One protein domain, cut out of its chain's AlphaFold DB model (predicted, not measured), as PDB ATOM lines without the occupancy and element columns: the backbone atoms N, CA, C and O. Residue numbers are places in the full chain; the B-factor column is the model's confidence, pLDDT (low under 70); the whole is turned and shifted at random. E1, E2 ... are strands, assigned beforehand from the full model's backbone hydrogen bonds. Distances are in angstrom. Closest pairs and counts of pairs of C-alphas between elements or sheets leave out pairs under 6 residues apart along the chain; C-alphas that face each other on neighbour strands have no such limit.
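AT A GLANCE: This is residues 3 to 96 of the 272 residues of an uncharacterized protein of Monosiga brevicollis (UniProt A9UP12). A curled sheet of four strands, with the long hairpin E6 and E7 on one side and the short hairpin E1 and E2 on the other, is joined to a small three-stranded sheet as E2 runs on into E3. Two long loops reach far out, and residues 34 to 39 of the first stick out free. The printed part has 94 residues, with no named helix and seven strands, E1 to E7 in chain order; both sheets, E2 - E1 - E6 - E7 and E4 - E3 - E5, are antiparallel. The class is all strand, though under half of the residues are in named strands; the whole is loose, with a radius of gyration of the C-alphas of 16.7 A, and elongated, spanning 56 by 32 by 26 A.

IN THESE COORDINATES: E6, residues 70 to 80, is the longest strand at 30.0 A, and E7, residues 83 to 91, spans 22.1 A and ends at C-alpha (14.589, -7.711, 13.871). E1, residues 3 to 5, begins at C-alpha (12.754, -15.630, 9.334). E2 is residues 8 to 13, E3 15 to 18, E4 24 to 26 and E5 47 to 49.

HOW THE PARTS SIT: E6 pairs with E1 over residues 70 to 72, N 4 and O 71 being 2.9 A apart, and with E7 over 73 to 80, N 78 and O 85 being 2.8 A apart. E7 bends by 66 degrees at residue 88. E2, an edge strand, has N 13 and O 3 at 2.7 A. E2 and E3 meet only through their link. E3 pairs with E5, N 16 and O 48 at 2.8 A, and with E4, N 17 and O 25 at 2.8 A. E4 and E7 are apart.

THE WHOLE: The C-alphas farthest apart, Pro 36 and Lys 60, are 56.1 A apart. The links E4 to E5 and E5 to E6 are long, 20 residues each. The printed part has no cut, and no printed residue is under 70 in pLDDT.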
ATOM      1  N   GLY A   3      11.357 -15.900   9.664       96.31
ATOM      2  CA  GLY A   3      12.754 -15.630   9.334       96.31
ATOM      3  C   GLY A   3      12.892 -14.859   8.028       96.31
ATOM      4  O   GLY A   3      12.031 -14.956   7.165       96.31
ATOM      5  N   ILE A   4      13.994 -14.142   7.846       96.44
ATOM      6  CA  ILE A   4      14.396 -13.588   6.544       96.44
ATOM      7  C   ILE A   4      15.841 -13.956   6.240       96.44
ATOM      8  O   ILE A   4      16.655 -14.053   7.163       96.44
ATOM      9  N   LYS A   5      16.173 -14.121   4.958       95.50
ATOM     10  CA  LYS A   5      17.564 -14.273   4.506       95.50
ATOM     11  C   LYS A   5      18.244 -12.907   4.503       95.50
ATOM     12  O   LYS A   5      17.712 -11.960   3.932       95.50
ATOM     13  N   VAL A   6      19.415 -12.784   5.128       95.12
ATOM     14  CA  VAL A   6      20.137 -11.498   5.201       95.12
ATOM     15  C   VAL A   6      20.532 -11.006   3.808       95.12
ATOM     16  O   VAL A   6      20.438  -9.816   3.524       95.12
ATOM     17  N   GLU A   7      20.928 -11.924   2.932       92.38
ATOM     18  CA  GLU A   7      21.298 -11.653   1.544       92.38
ATOM     19  C   GLU A   7      20.099 -11.379   0.621       92.38
ATOM     20  O   GLU A   7      20.274 -10.802  -0.448       92.38
ATOM     21  N   ALA A   8      18.891 -11.783   1.024       92.69
ATOM     22  CA  ALA A   8      17.657 -11.596   0.263       92.69
ATOM     23  C   ALA A   8      16.481 -11.292   1.213       92.69
ATOM     24  O   ALA A   8      15.647 -12.167   1.456       92.69
ATOM     25  N   PRO A   9      16.384 -10.062   1.758       89.00
ATOM     26  CA  PRO A   9      15.420  -9.728   2.816       89.00
ATOM     27  C   PRO A   9      13.943  -9.858   2.420       89.00
ATOM     28  O   PRO A   9      13.077  -9.908   3.288       89.00
ATOM     29  N   THR A  10      13.649  -9.908   1.119       91.00
ATOM     30  CA  THR A  10      12.303 -10.139   0.580       91.00
ATOM     31  C   THR A  10      11.876 -11.607   0.649       91.00
ATOM     32  O   THR A  10      10.691 -11.900   0.513       91.00
ATOM     33  N   GLN A  11      12.811 -12.536   0.872       90.56
ATOM     34  CA  GLN A  11      12.524 -13.959   1.024       90.56
ATOM     35  C   GLN A  11      12.287 -14.304   2.492       90.56
ATOM     36  O   GLN A  11      13.182 -14.175   3.333       90.56
ATOM     37  N   GLN A  12      11.079 -14.781   2.782       93.00
ATOM     38  CA  GLN A  12      10.698 -15.238   4.112       93.00
ATOM     39  C   GLN A  12      11.005 -16.724   4.299       93.00
ATOM     40  O   GLN A  12      10.795 -17.539   3.405       93.00
ATOM     41  N   ILE A  13      11.460 -17.063   5.501       94.19
ATOM     42  CA  ILE A  13      11.636 -18.419   6.006       94.19
ATOM     43  C   ILE A  13      10.481 -18.694   6.966       94.19
ATOM     44  O   ILE A  13      10.305 -17.974   7.960       94.19
ATOM     45  N   ALA A  14       9.722 -19.752   6.705       94.19
ATOM     46  CA  ALA A  14       8.680 -20.190   7.620       94.19
ATOM     47  C   ALA A  14       9.272 -20.658   8.960       94.19
ATOM     48  O   ALA A  14      10.383 -21.196   9.034       94.19
ATOM     49  N   LEU A  15       8.500 -20.466  10.026       95.38
ATOM     50  CA  LEU A  15       8.758 -21.100  11.311       95.38
ATOM     51  C   LEU A  15       7.801 -22.273  11.487       95.38
ATOM     52  O   LEU A  15       6.646 -22.224  11.070       95.38
ATOM     53  N   GLU A  16       8.281 -23.308  12.153       94.50
ATOM     54  CA  GLU A  16       7.498 -24.454  12.579       94.50
ATOM     55  C   GLU A  16       7.481 -24.510  14.102       94.50
ATOM     56  O   GLU A  16       8.441 -24.110  14.763       94.50
ATOM     57  N   GLN A  17       6.414 -25.048  14.678       93.88
ATOM     58  CA  GLN A  17       6.305 -25.285  16.106       93.88
ATOM     59  C   GLN A  17       6.130 -26.777  16.375       93.88
ATOM     60  O   GLN A  17       5.229 -27.419  15.831       93.88
ATOM     61  N   SER A  18       7.001 -27.343  17.210       91.75
ATOM     62  CA  SER A  18       6.893 -28.752  17.586       91.75
ATOM     63  C   SER A  18       5.827 -28.956  18.662       91.75
ATOM     64  O   SER A  18       5.849 -28.286  19.698       91.75
ATOM     65  N   GLN A  19       4.938 -29.914  18.429       88.75
ATOM     66  CA  GLN A  19       3.906 -30.361  19.359       88.75
ATOM     67  C   GLN A  19       4.464 -31.381  20.366       88.75
ATOM     68  O   GLN A  19       5.624 -31.795  20.291       88.75
ATOM     69  N   THR A  20       3.656 -31.765  21.357       84.44
ATOM     70  CA  THR A  20       4.066 -32.701  22.426       84.44
ATOM     71  C   THR A  20       4.434 -34.088  21.881       84.44
ATOM     72  O   THR A  20       5.305 -34.757  22.427       84.44
ATOM     73  N   ASP A  21       3.850 -34.478  20.750       86.50
ATOM     74  CA  ASP A  21       4.143 -35.709  20.005       86.50
ATOM     75  C   ASP A  21       5.354 -35.586  19.053       86.50
ATOM     76  O   ASP A  21       5.586 -36.459  18.217       86.50
ATOM     77  N   ARG A  22       6.139 -34.504  19.179       79.75
ATOM     78  CA  ARG A  22       7.313 -34.155  18.356       79.75
ATOM     79  C   ARG A  22       7.011 -33.850  16.887       79.75
ATOM     80  O   ARG A  22       7.952 -33.579  16.138       79.75
ATOM     81  N   ARG A  23       5.746 -33.830  16.458       86.38
ATOM     82  CA  ARG A  23       5.396 -33.387  15.103       86.38
ATOM     83  C   ARG A  23       5.616 -31.889  14.977       86.38
ATOM     84  O   ARG A  23       5.305 -31.130  15.894       86.38
ATOM     85  N   LYS A  24       6.159 -31.464  13.842       88.31
ATOM     86  CA  LYS A  24       6.328 -30.050  13.512       88.31
ATOM     87  C   LYS A  24       5.147 -29.596  12.672       88.31
ATOM     88  O   LYS A  24       4.816 -30.241  11.684       88.31
ATOM     89  N   MET A  25       4.518 -28.509  13.092       92.12
ATOM     90  CA  MET A  25       3.417 -27.870  12.374       92.12
ATOM     91  C   MET A  25       3.829 -26.450  11.984       92.12
ATOM     92  O   MET A  25       4.592 -25.838  12.737       92.12
ATOM     93  N   PRO A  26       3.331 -25.894  10.867       93.06
ATOM     94  CA  PRO A  26       3.546 -24.488  10.540       93.06
ATOM     95  C   PRO A  26       3.132 -23.579  11.701       93.06
ATOM     96  O   PRO A  26       2.070 -23.762  12.301       93.06
ATOM     97  N   PHE A  27       3.986 -22.617  12.045       94.25
ATOM     98  CA  PHE A  27       3.676 -21.630  13.070       94.25
ATOM     99  C   PHE A  27       2.724 -20.574  12.504       94.25
ATOM    100  O   PHE A  27       3.072 -19.849  11.572       94.25
ATOM    101  N   ASN A  28       1.552 -20.451  13.121       90.62
ATOM    102  CA  ASN A  28       0.576 -19.416  12.802       90.62
ATOM    103  C   ASN A  28       0.638 -18.273  13.829       90.62
ATOM    104  O   ASN A  28       1.071 -18.496  14.964       90.62
ATOM    105  N   PRO A  29       0.218 -17.047  13.459       90.56
ATOM    106  CA  PRO A  29       0.066 -15.948  14.407       90.56
ATOM    107  C   PRO A  29      -0.791 -16.353  15.611       90.56
ATOM    108  O   PRO A  29      -1.780 -17.068  15.465       90.56
ATOM    109  N   ILE A  30      -0.388 -15.899  16.797       91.38
ATOM    110  CA  ILE A  30      -1.090 -16.163  18.054       91.38
ATOM    111  C   ILE A  30      -1.772 -14.870  18.483       91.38
ATOM    112  O   ILE A  30      -1.144 -13.810  18.465       91.38
ATOM    113  N   GLU A  31      -3.035 -14.972  18.883       91.81
ATOM    114  CA  GLU A  31      -3.777 -13.863  19.468       91.81
ATOM    115  C   GLU A  31      -3.233 -13.535  20.866       91.81
ATOM    116  O   GLU A  31      -3.003 -14.423  21.692       91.81
ATOM    117  N   ILE A  32      -3.001 -12.252  21.128       90.69
ATOM    118  CA  ILE A  32      -2.506 -11.764  22.416       90.69
ATOM    119  C   ILE A  32      -3.517 -10.750  22.938       90.69
ATOM    120  O   ILE A  32      -3.781  -9.744  22.287       90.69
ATOM    121  N   ASN A  33      -4.052 -11.003  24.131       89.50
ATOM    122  CA  ASN A  33      -4.954 -10.075  24.800       89.50
ATOM    123  C   ASN A  33      -4.133  -8.988  25.510       89.50
ATOM    124  O   ASN A  33      -3.367  -9.295  26.422       89.50
ATOM    125  N   ILE A  34      -4.272  -7.737  25.064       88.81
ATOM    126  CA  ILE A  34      -3.564  -6.576  25.610       88.81
ATOM    127  C   ILE A  34      -4.564  -5.705  26.369       88.81
ATOM    128  O   ILE A  34      -5.484  -5.153  25.769       88.81
ATOM    129  N   GLN A  35      -4.370  -5.571  27.683       89.94
ATOM    130  CA  GLN A  35      -5.180  -4.694  28.528       89.94
ATOM    131  C   GLN A  35      -4.594  -3.272  28.572       89.94
ATOM    132  O   GLN A  35      -3.368  -3.115  28.548       89.94
ATOM    133  N   PRO A  36      -5.431  -2.218  28.636       91.12
ATOM    134  CA  PRO A  36      -4.949  -0.843  28.739       91.12
ATOM    135  C   PRO A  36      -4.055  -0.642  29.968       91.12
ATOM    136  O   PRO A  36      -4.413  -1.044  31.069       91.12
ATOM    137  N   ASN A  37      -2.922   0.040  29.783       92.19
ATOM    138  CA  ASN A  37      -1.951   0.374  30.836       92.19
ATOM    139  C   ASN A  37      -1.272  -0.824  31.532       92.19
ATOM    140  O   ASN A  37      -0.616  -0.631  32.555       92.19
ATOM    141  N   GLU A  38      -1.362  -2.032  30.973       90.62
ATOM    142  CA  GLU A  38      -0.683  -3.217  31.502       90.62
ATOM    143  C   GLU A  38       0.418  -3.725  30.563       90.62
ATOM    144  O   GLU A  38       0.328  -3.640  29.336       90.62
ATOM    145  N   VAL A  39       1.475  -4.296  31.148       91.06
ATOM    146  CA  VAL A  39       2.538  -4.973  30.394       91.06
ATOM    147  C   VAL A  39       2.182  -6.447  30.251       91.06
ATOM    148  O   VAL A  39       2.170  -7.192  31.229       91.06
ATOM    149  N   VAL A  40       1.963  -6.892  29.015       92.00
ATOM    150  CA  VAL A  40       1.654  -8.292  28.708       92.00
ATOM    151  C   VAL A  40       2.913  -9.046  28.281       92.00
ATOM    152  O   VAL A  40       3.628  -8.628  27.370       92.00
ATOM    153  N   LYS A  41       3.180 -10.194  28.919       92.19
ATOM    154  CA  LYS A  41       4.296 -11.093  28.584       92.19
ATOM    155  C   LYS A  41       3.781 -12.368  27.914       92.19
ATOM    156  O   LYS A  41       3.167 -13.206  28.565       92.19
ATOM    157  N   ALA A  42       4.121 -12.558  26.641       90.12
ATOM    158  CA  ALA A  42       3.852 -13.790  25.901       90.12
ATOM    159  C   ALA A  42       5.147 -14.589  25.685       90.12
ATOM    160  O   ALA A  42       6.161 -14.038  25.257       90.12
ATOM    161  N   THR A  43       5.118 -15.894  25.971       92.25
ATOM    162  CA  THR A  43       6.255 -16.801  25.729       92.25
ATOM    163  C   THR A  43       5.875 -17.832  24.680       92.25
ATOM    164  O   THR A  43       4.990 -18.653  24.906       92.25
ATOM    165  N   ILE A  44       6.571 -17.818  23.544       91.88
ATOM    166  CA  ILE A  44       6.341 -18.760  22.446       91.88
ATOM    167  C   ILE A  44       7.546 -19.696  22.360       91.88
ATOM    168  O   ILE A  44       8.613 -19.322  21.879       91.88
ATOM    169  N   GLY A  45       7.384 -20.916  22.870       91.06
ATOM    170  CA  GLY A  45       8.427 -21.942  22.856       91.06
ATOM    171  C   GLY A  45       8.326 -22.896  21.666       91.06
ATOM    172  O   GLY A  45       7.355 -22.873  20.906       91.06
ATOM    173  N   ARG A  46       9.301 -23.812  21.573       90.31
ATOM    174  CA  ARG A  46       9.307 -24.955  20.635       90.31
ATOM    175  C   ARG A  46       9.317 -24.566  19.150       90.31
ATOM    176  O   ARG A  46       8.775 -25.297  18.325       90.31
ATOM    177  N   LEU A  47       9.918 -23.426  18.826       93.88
ATOM    178  CA  LEU A  47      10.015 -22.918  17.461       93.88
ATOM    179  C   LEU A  47      11.257 -23.441  16.746       93.88
ATOM    180  O   LEU A  47      12.325 -23.566  17.342       93.88
ATOM    181  N   HIS A  48      11.109 -23.684  15.450       92.75
ATOM    182  CA  HIS A  48      12.149 -24.162  14.548       92.75
ATOM    183  C   HIS A  48      12.092 -23.341  13.263       92.75
ATOM    184  O   HIS A  48      11.006 -23.054  12.768       92.75
ATOM    185  N   PHE A  49      13.238 -22.980  12.693       94.88
ATOM    186  CA  PHE A  49      13.260 -22.523  11.303       94.88
ATOM    187  C   PHE A  49      13.017 -23.723  10.384       94.88
ATOM    188  O   PHE A  49      13.591 -24.790  10.607       94.88
ATOM    189  N   ALA A  50      12.192 -23.539   9.354       91.44
ATOM    190  CA  ALA A  50      11.922 -24.578   8.359       91.44
ATOM    191  C   ALA A  50      13.138 -24.863   7.453       91.44
ATOM    192  O   ALA A  50      13.252 -25.937   6.868       91.44
ATOM    193  N   GLU A  51      14.071 -23.911   7.357       92.25
ATOM    194  CA  GLU A  51      15.290 -24.011   6.554       92.25
ATOM    195  C   GLU A  51      16.550 -23.908   7.417       92.25
ATOM    196  O   GLU A  51      16.535 -23.414   8.546       92.25
ATOM    197  N   THR A  52      17.678 -24.320   6.840       93.00
ATOM    198  CA  THR A  52      19.014 -24.092   7.402       93.00
ATOM    199  C   THR A  52      19.732 -23.005   6.614       93.00
ATOM    200  O   THR A  52      19.498 -22.836   5.418       93.00
ATOM    201  N   THR A  53      20.622 -22.259   7.264       94.00
ATOM    202  CA  THR A  53      21.463 -21.275   6.581       94.00
ATOM    203  C   THR A  53      22.438 -21.968   5.631       94.00
ATOM    204  O   THR A  53      22.991 -23.021   5.948       94.00
ATOM    205  N   ALA A  54      22.691 -21.381   4.463       91.81
ATOM    206  CA  ALA A  54      23.656 -21.939   3.519       91.81
ATOM    207  C   ALA A  54      25.107 -21.784   4.018       91.81
ATOM    208  O   ALA A  54      25.424 -20.912   4.829       91.81
ATOM    209  N   ASN A  55      26.004 -22.618   3.480       92.25
ATOM    210  CA  ASN A  55      27.455 -22.535   3.688       92.25
ATOM    211  C   ASN A  55      27.944 -22.759   5.132       92.25
ATOM    212  O   ASN A  55      29.044 -22.344   5.484       92.25
ATOM    213  N   ASN A  56      27.189 -23.520   5.932       88.75
ATOM    214  CA  ASN A  56      27.514 -23.851   7.328       88.75
ATOM    215  C   ASN A  56      28.835 -24.629   7.543       88.75
ATOM    216  O   ASN A  56      29.335 -24.681   8.668       88.75
ATOM    217  N   MET A  57      29.389 -25.265   6.501       83.25
ATOM    218  CA  MET A  57      30.598 -26.096   6.589       83.25
ATOM    219  C   MET A  57      31.874 -25.245   6.624       83.25
ATOM    220  O   MET A  57      32.100 -24.434   5.729       83.25
ATOM    221  N   ARG A  58      32.749 -25.483   7.611       84.12
ATOM    222  CA  ARG A  58      34.047 -24.796   7.747       84.12
ATOM    223  C   ARG A  58      34.963 -25.041   6.541       84.12
ATOM    224  O   ARG A  58      34.938 -26.104   5.923       84.12
ATOM    225  N   LYS A  59      35.836 -24.074   6.252       81.75
ATOM    226  CA  LYS A  59      36.885 -24.171   5.226       81.75
ATOM    227  C   LYS A  59      38.244 -23.989   5.902       81.75
ATOM    228  O   LYS A  59      38.475 -22.977   6.557       81.75
ATOM    229  N   LYS A  60      39.135 -24.984   5.776       80.19
ATOM    230  CA  LYS A  60      40.483 -24.983   6.391       80.19
ATOM    231  C   LYS A  60      40.461 -24.640   7.900       80.19
ATOM    232  O   LYS A  60      41.211 -23.791   8.364       80.19
ATOM    233  N   GLY A  61      39.527 -25.236   8.650       76.94
ATOM    234  CA  GLY A  61      39.348 -25.007  10.096       76.94
ATOM    235  C   GLY A  61      38.675 -23.678  10.483       76.94
ATOM    236  O   GLY A  61      38.183 -23.537  11.604       76.94
ATOM    237  N   ARG A  62      38.558 -22.721   9.557       78.38
ATOM    238  CA  ARG A  62      37.926 -21.414   9.783       78.38
ATOM    239  C   ARG A  62      36.473 -21.397   9.303       78.38
ATOM    240  O   ARG A  62      36.031 -22.286   8.569       78.38
ATOM    241  N   THR A  63      35.716 -20.397   9.752       82.88
ATOM    242  CA  THR A  63      34.355 -20.132   9.263       82.88
ATOM    243  C   THR A  63      34.371 -19.981   7.745       82.88
ATOM    244  O   THR A  63      35.325 -19.437   7.189       82.88
ATOM    245  N   ASN A  64      33.339 -20.493   7.074       90.25
ATOM    246  CA  ASN A  64      33.198 -20.303   5.638       90.25
ATOM    247  C   ASN A  64      33.056 -18.799   5.333       90.25
ATOM    248  O   ASN A  64      32.147 -18.185   5.895       90.25
ATOM    249  N   PRO A  65      33.903 -18.204   4.472       91.56
ATOM    250  CA  PRO A  65      33.760 -16.803   4.072       91.56
ATOM    251  C   PRO A  65      32.380 -16.482   3.485       91.56
ATOM    252  O   PRO A  65      31.882 -15.375   3.655       91.56
ATOM    253  N   ASP A  66      31.729 -17.474   2.869       94.81
ATOM    254  CA  ASP A  66      30.415 -17.334   2.243       94.81
ATOM    255  C   ASP A  66      29.246 -17.737   3.156       94.81
ATOM    256  O   ASP A  66      28.140 -17.981   2.664       94.81
ATOM    257  N   GLN A  67      29.461 -17.846   4.473       95.25
ATOM    258  CA  GLN A  67      28.405 -18.159   5.442       95.25
ATOM    259  C   GLN A  67      27.183 -17.246   5.235       95.25
ATOM    260  O   GLN A  67      27.312 -16.023   5.152       95.25
ATOM    261  N   ARG A  68      25.988 -17.845   5.152       95.38
ATOM    262  CA  ARG A  68      24.715 -17.107   5.090       95.38
ATOM    263  C   ARG A  68      24.043 -17.049   6.451       95.38
ATOM    264  O   ARG A  68      24.353 -17.845   7.337       95.38
ATOM    265  N   TYR A  69      23.139 -16.095   6.614       96.69
ATOM    266  CA  TYR A  69      22.542 -15.770   7.902       96.69
ATOM    267  C   TYR A  69      21.055 -15.510   7.746       96.69
ATOM    268  O   TYR A  69      20.611 -14.986   6.725       96.69
ATOM    269  N   PHE A  70      20.306 -15.818   8.798       97.31
ATOM    270  CA  PHE A  70      18.924 -15.387   8.933       97.31
ATOM    271  C   PHE A  70      18.803 -14.285   9.981       97.31
ATOM    272  O   PHE A  70      19.631 -14.181  10.886       97.31
ATOM    273  N   ASN A  71      17.735 -13.498   9.904       97.44
ATOM    274  CA  ASN A  71      17.233 -12.757  11.059       97.44
ATOM    275  C   ASN A  71      15.811 -13.197  11.375       97.44
ATOM    276  O   ASN A  71      15.040 -13.519  10.473       97.44
ATOM    277  N   LEU A  72      15.466 -13.181  12.657       97.19
ATOM    278  CA  LEU A  72      14.113 -13.401  13.136       97.19
ATOM    279  C   LEU A  72      13.366 -12.065  13.176       97.19
ATOM    280  O   LEU A  72      13.845 -11.107  13.787       97.19
ATOM    281  N   ILE A  73      12.190 -12.027  12.552       96.31
ATOM    282  CA  ILE A  73      11.251 -10.910  12.608       96.31
ATOM    283  C   ILE A  73      10.101 -11.267  13.550       96.31
ATOM    284  O   ILE A  73       9.359 -12.235  13.336       96.31
ATOM    285  N   VAL A  74       9.936 -10.451  14.589       95.81
ATOM    286  CA  VAL A  74       8.821 -10.524  15.537       95.81
ATOM    287  C   VAL A  74       7.957  -9.292  15.332       95.81
ATOM    288  O   VAL A  74       8.438  -8.177  15.501       95.81
ATOM    289  N   THR A  75       6.694  -9.493  14.960       94.94
ATOM    290  CA  THR A  75       5.741  -8.412  14.685       94.94
ATOM    291  C   THR A  75       4.523  -8.572  15.574       94.94
ATOM    292  O   THR A  75       3.945  -9.659  15.620       94.94
ATOM    293  N   VAL A  76       4.134  -7.484  16.231       94.38
ATOM    294  CA  VAL A  76       2.808  -7.307  16.827       94.38
ATOM    295  C   VAL A  76       1.940  -6.619  15.780       94.38
ATOM    296  O   VAL A  76       2.339  -5.593  15.227       94.38
ATOM    297  N   ALA A  77       0.782  -7.197  15.476       94.06
ATOM    298  CA  ALA A  77      -0.143  -6.688  14.470       94.06
ATOM    299  C   ALA A  77      -1.560  -6.579  15.042       94.06
ATOM    300  O   ALA A  77      -1.942  -7.394  15.880       94.06
ATOM    301  N   ALA A  78      -2.319  -5.588  14.579       93.75
ATOM    302  CA  ALA A  78      -3.757  -5.489  14.798       93.75
ATOM    303  C   ALA A  78      -4.497  -6.123  13.624       93.75
ATOM    304  O   ALA A  78      -4.163  -5.866  12.467       93.75
ATOM    305  N   GLU A  79      -5.530  -6.903  13.919       92.81
ATOM    306  CA  GLU A  79      -6.492  -7.344  12.918       92.81
ATOM    307  C   GLU A  79      -7.658  -6.356  12.858       92.81
ATOM    308  O   GLU A  79      -8.301  -6.075  13.869       92.81
ATOM    309  N   ALA A  80      -7.927  -5.812  11.674       92.88
ATOM    310  CA  ALA A  80      -9.070  -4.940  11.432       92.88
ATOM    311  C   ALA A  80      -9.648  -5.230  10.043       92.88
ATOM    312  O   ALA A  80      -8.930  -5.217   9.044       92.88
ATOM    313  N   GLY A  81     -10.949  -5.521   9.967       90.62
ATOM    314  CA  GLY A  81     -11.618  -5.806   8.691       90.62
ATOM    315  C   GLY A  81     -11.058  -7.024   7.939       90.62
ATOM    316  O   GLY A  81     -11.028  -7.011   6.712       90.62
ATOM    317  N   GLY A  82     -10.573  -8.048   8.656       88.44
ATOM    318  CA  GLY A  82      -9.992  -9.266   8.068       88.44
ATOM    319  C   GLY A  82      -8.589  -9.087   7.476       88.44
ATOM    320  O   GLY A  82      -8.103  -9.968   6.767       88.44
ATOM    321  N   GLN A  83      -7.935  -7.951   7.737       90.50
ATOM    322  CA  GLN A  83      -6.551  -7.690   7.351       90.50
ATOM    323  C   GLN A  83      -5.682  -7.426   8.580       90.50
ATOM    324  O   GLN A  83      -6.136  -6.859   9.574       90.50
ATOM    325  N   LEU A  84      -4.413  -7.828   8.492       90.75
ATOM    326  CA  LEU A  84      -3.416  -7.623   9.537       90.75
ATOM    327  C   LEU A  84      -2.572  -6.381   9.242       90.75
ATOM    328  O   LEU A  84      -1.939  -6.283   8.192       90.75
ATOM    329  N   TYR A  85      -2.499  -5.480  10.217       94.00
ATOM    330  CA  TYR A  85      -1.714  -4.251  10.172       94.00
ATOM    331  C   TYR A  85      -0.603  -4.310  11.216       94.00
ATOM    332  O   TYR A  85      -0.868  -4.486  12.404       94.00
ATOM    333  N   ALA A  86       0.655  -4.169  10.797       93.75
ATOM    334  CA  ALA A  86       1.787  -4.176  11.720       93.75
ATOM    335  C   ALA A  86       1.766  -2.929  12.622       93.75
ATOM    336  O   ALA A  86       1.778  -1.806  12.127       93.75
ATOM    337  N   ILE A  87       1.771  -3.134  13.941       94.75
ATOM    338  CA  ILE A  87       1.887  -2.068  14.947       94.75
ATOM    339  C   ILE A  87       3.365  -1.817  15.248       94.75
ATOM    340  O   ILE A  87       3.833  -0.682  15.234       94.75
ATOM    341  N   ALA A  88       4.104  -2.890  15.529       94.75
ATOM    342  CA  ALA A  88       5.518  -2.831  15.864       94.75
ATOM    343  C   ALA A  88       6.230  -4.101  15.401       94.75
ATOM    344  O   ALA A  88       5.697  -5.206  15.530       94.75
ATOM    345  N   SER A  89       7.458  -3.945  14.911       95.75
ATOM    346  CA  SER A  89       8.302  -5.053  14.470       95.75
ATOM    347  C   SER A  89       9.711  -4.923  15.022       95.75
ATOM    348  O   SER A  89      10.282  -3.837  15.062       95.75
ATOM    349  N   HIS A  90      10.293  -6.055  15.394       96.88
ATOM    350  CA  HIS A  90      11.677  -6.155  15.821       96.88
ATOM    351  C   HIS A  90      12.424  -7.187  14.980       96.88
ATOM    352  O   HIS A  90      11.891  -8.254  14.664       96.88
ATOM    353  N   ARG A  91      13.674  -6.863  14.638       96.31
ATOM    354  CA  ARG A  91      14.589  -7.711  13.871       96.31
ATOM    355  C   ARG A  91      15.762  -8.114  14.754       96.31
ATOM    356  O   ARG A  91      16.443  -7.251  15.299       96.31
ATOM    357  N   SER A  92      16.019  -9.415  14.853       97.31
ATOM    358  CA  SER A  92      17.174  -9.933  15.590       97.31
ATOM    359  C   SER A  92      18.504  -9.633  14.890       97.31
ATOM    360  O   SER A  92      18.554  -9.324  13.699       97.31
ATOM    361  N   GLN A  93      19.607  -9.866  15.606       96.44
ATOM    362  CA  GLN A  93      20.933 -10.016  15.001       96.44
ATOM    363  C   GLN A  93      21.007 -11.249  14.079       96.44
ATOM    364  O   GLN A  93      20.040 -12.008  13.941       96.44
ATOM    365  N   ASN A  94      22.151 -11.432  13.417       96.50
ATOM    366  CA  ASN A  94      22.395 -12.538  12.491       96.50
ATOM    367  C   ASN A  94      22.431 -13.885  13.218       96.50
ATOM    368  O   ASN A  94      23.178 -14.071  14.173       96.50
ATOM    369  N   ILE A  95      21.647 -14.835  12.715       95.44
ATOM    370  CA  ILE A  95      21.509 -16.190  13.244       95.44
ATOM    371  C   ILE A  95      22.038 -17.170  12.197       95.44
ATOM    372  O   ILE A  95      21.710 -17.069  11.014       95.44
ATOM    373  N   ILE A  96      22.840 -18.138  12.640       93.88
ATOM    374  CA  ILE A  96      23.222 -19.310  11.846       93.88
ATOM    375  C   ILE A  96      22.304 -20.457  12.262       93.88
ATOM    376  O   ILE A  96      22.281 -20.834  13.433       93.88
TER     377      ILE A  96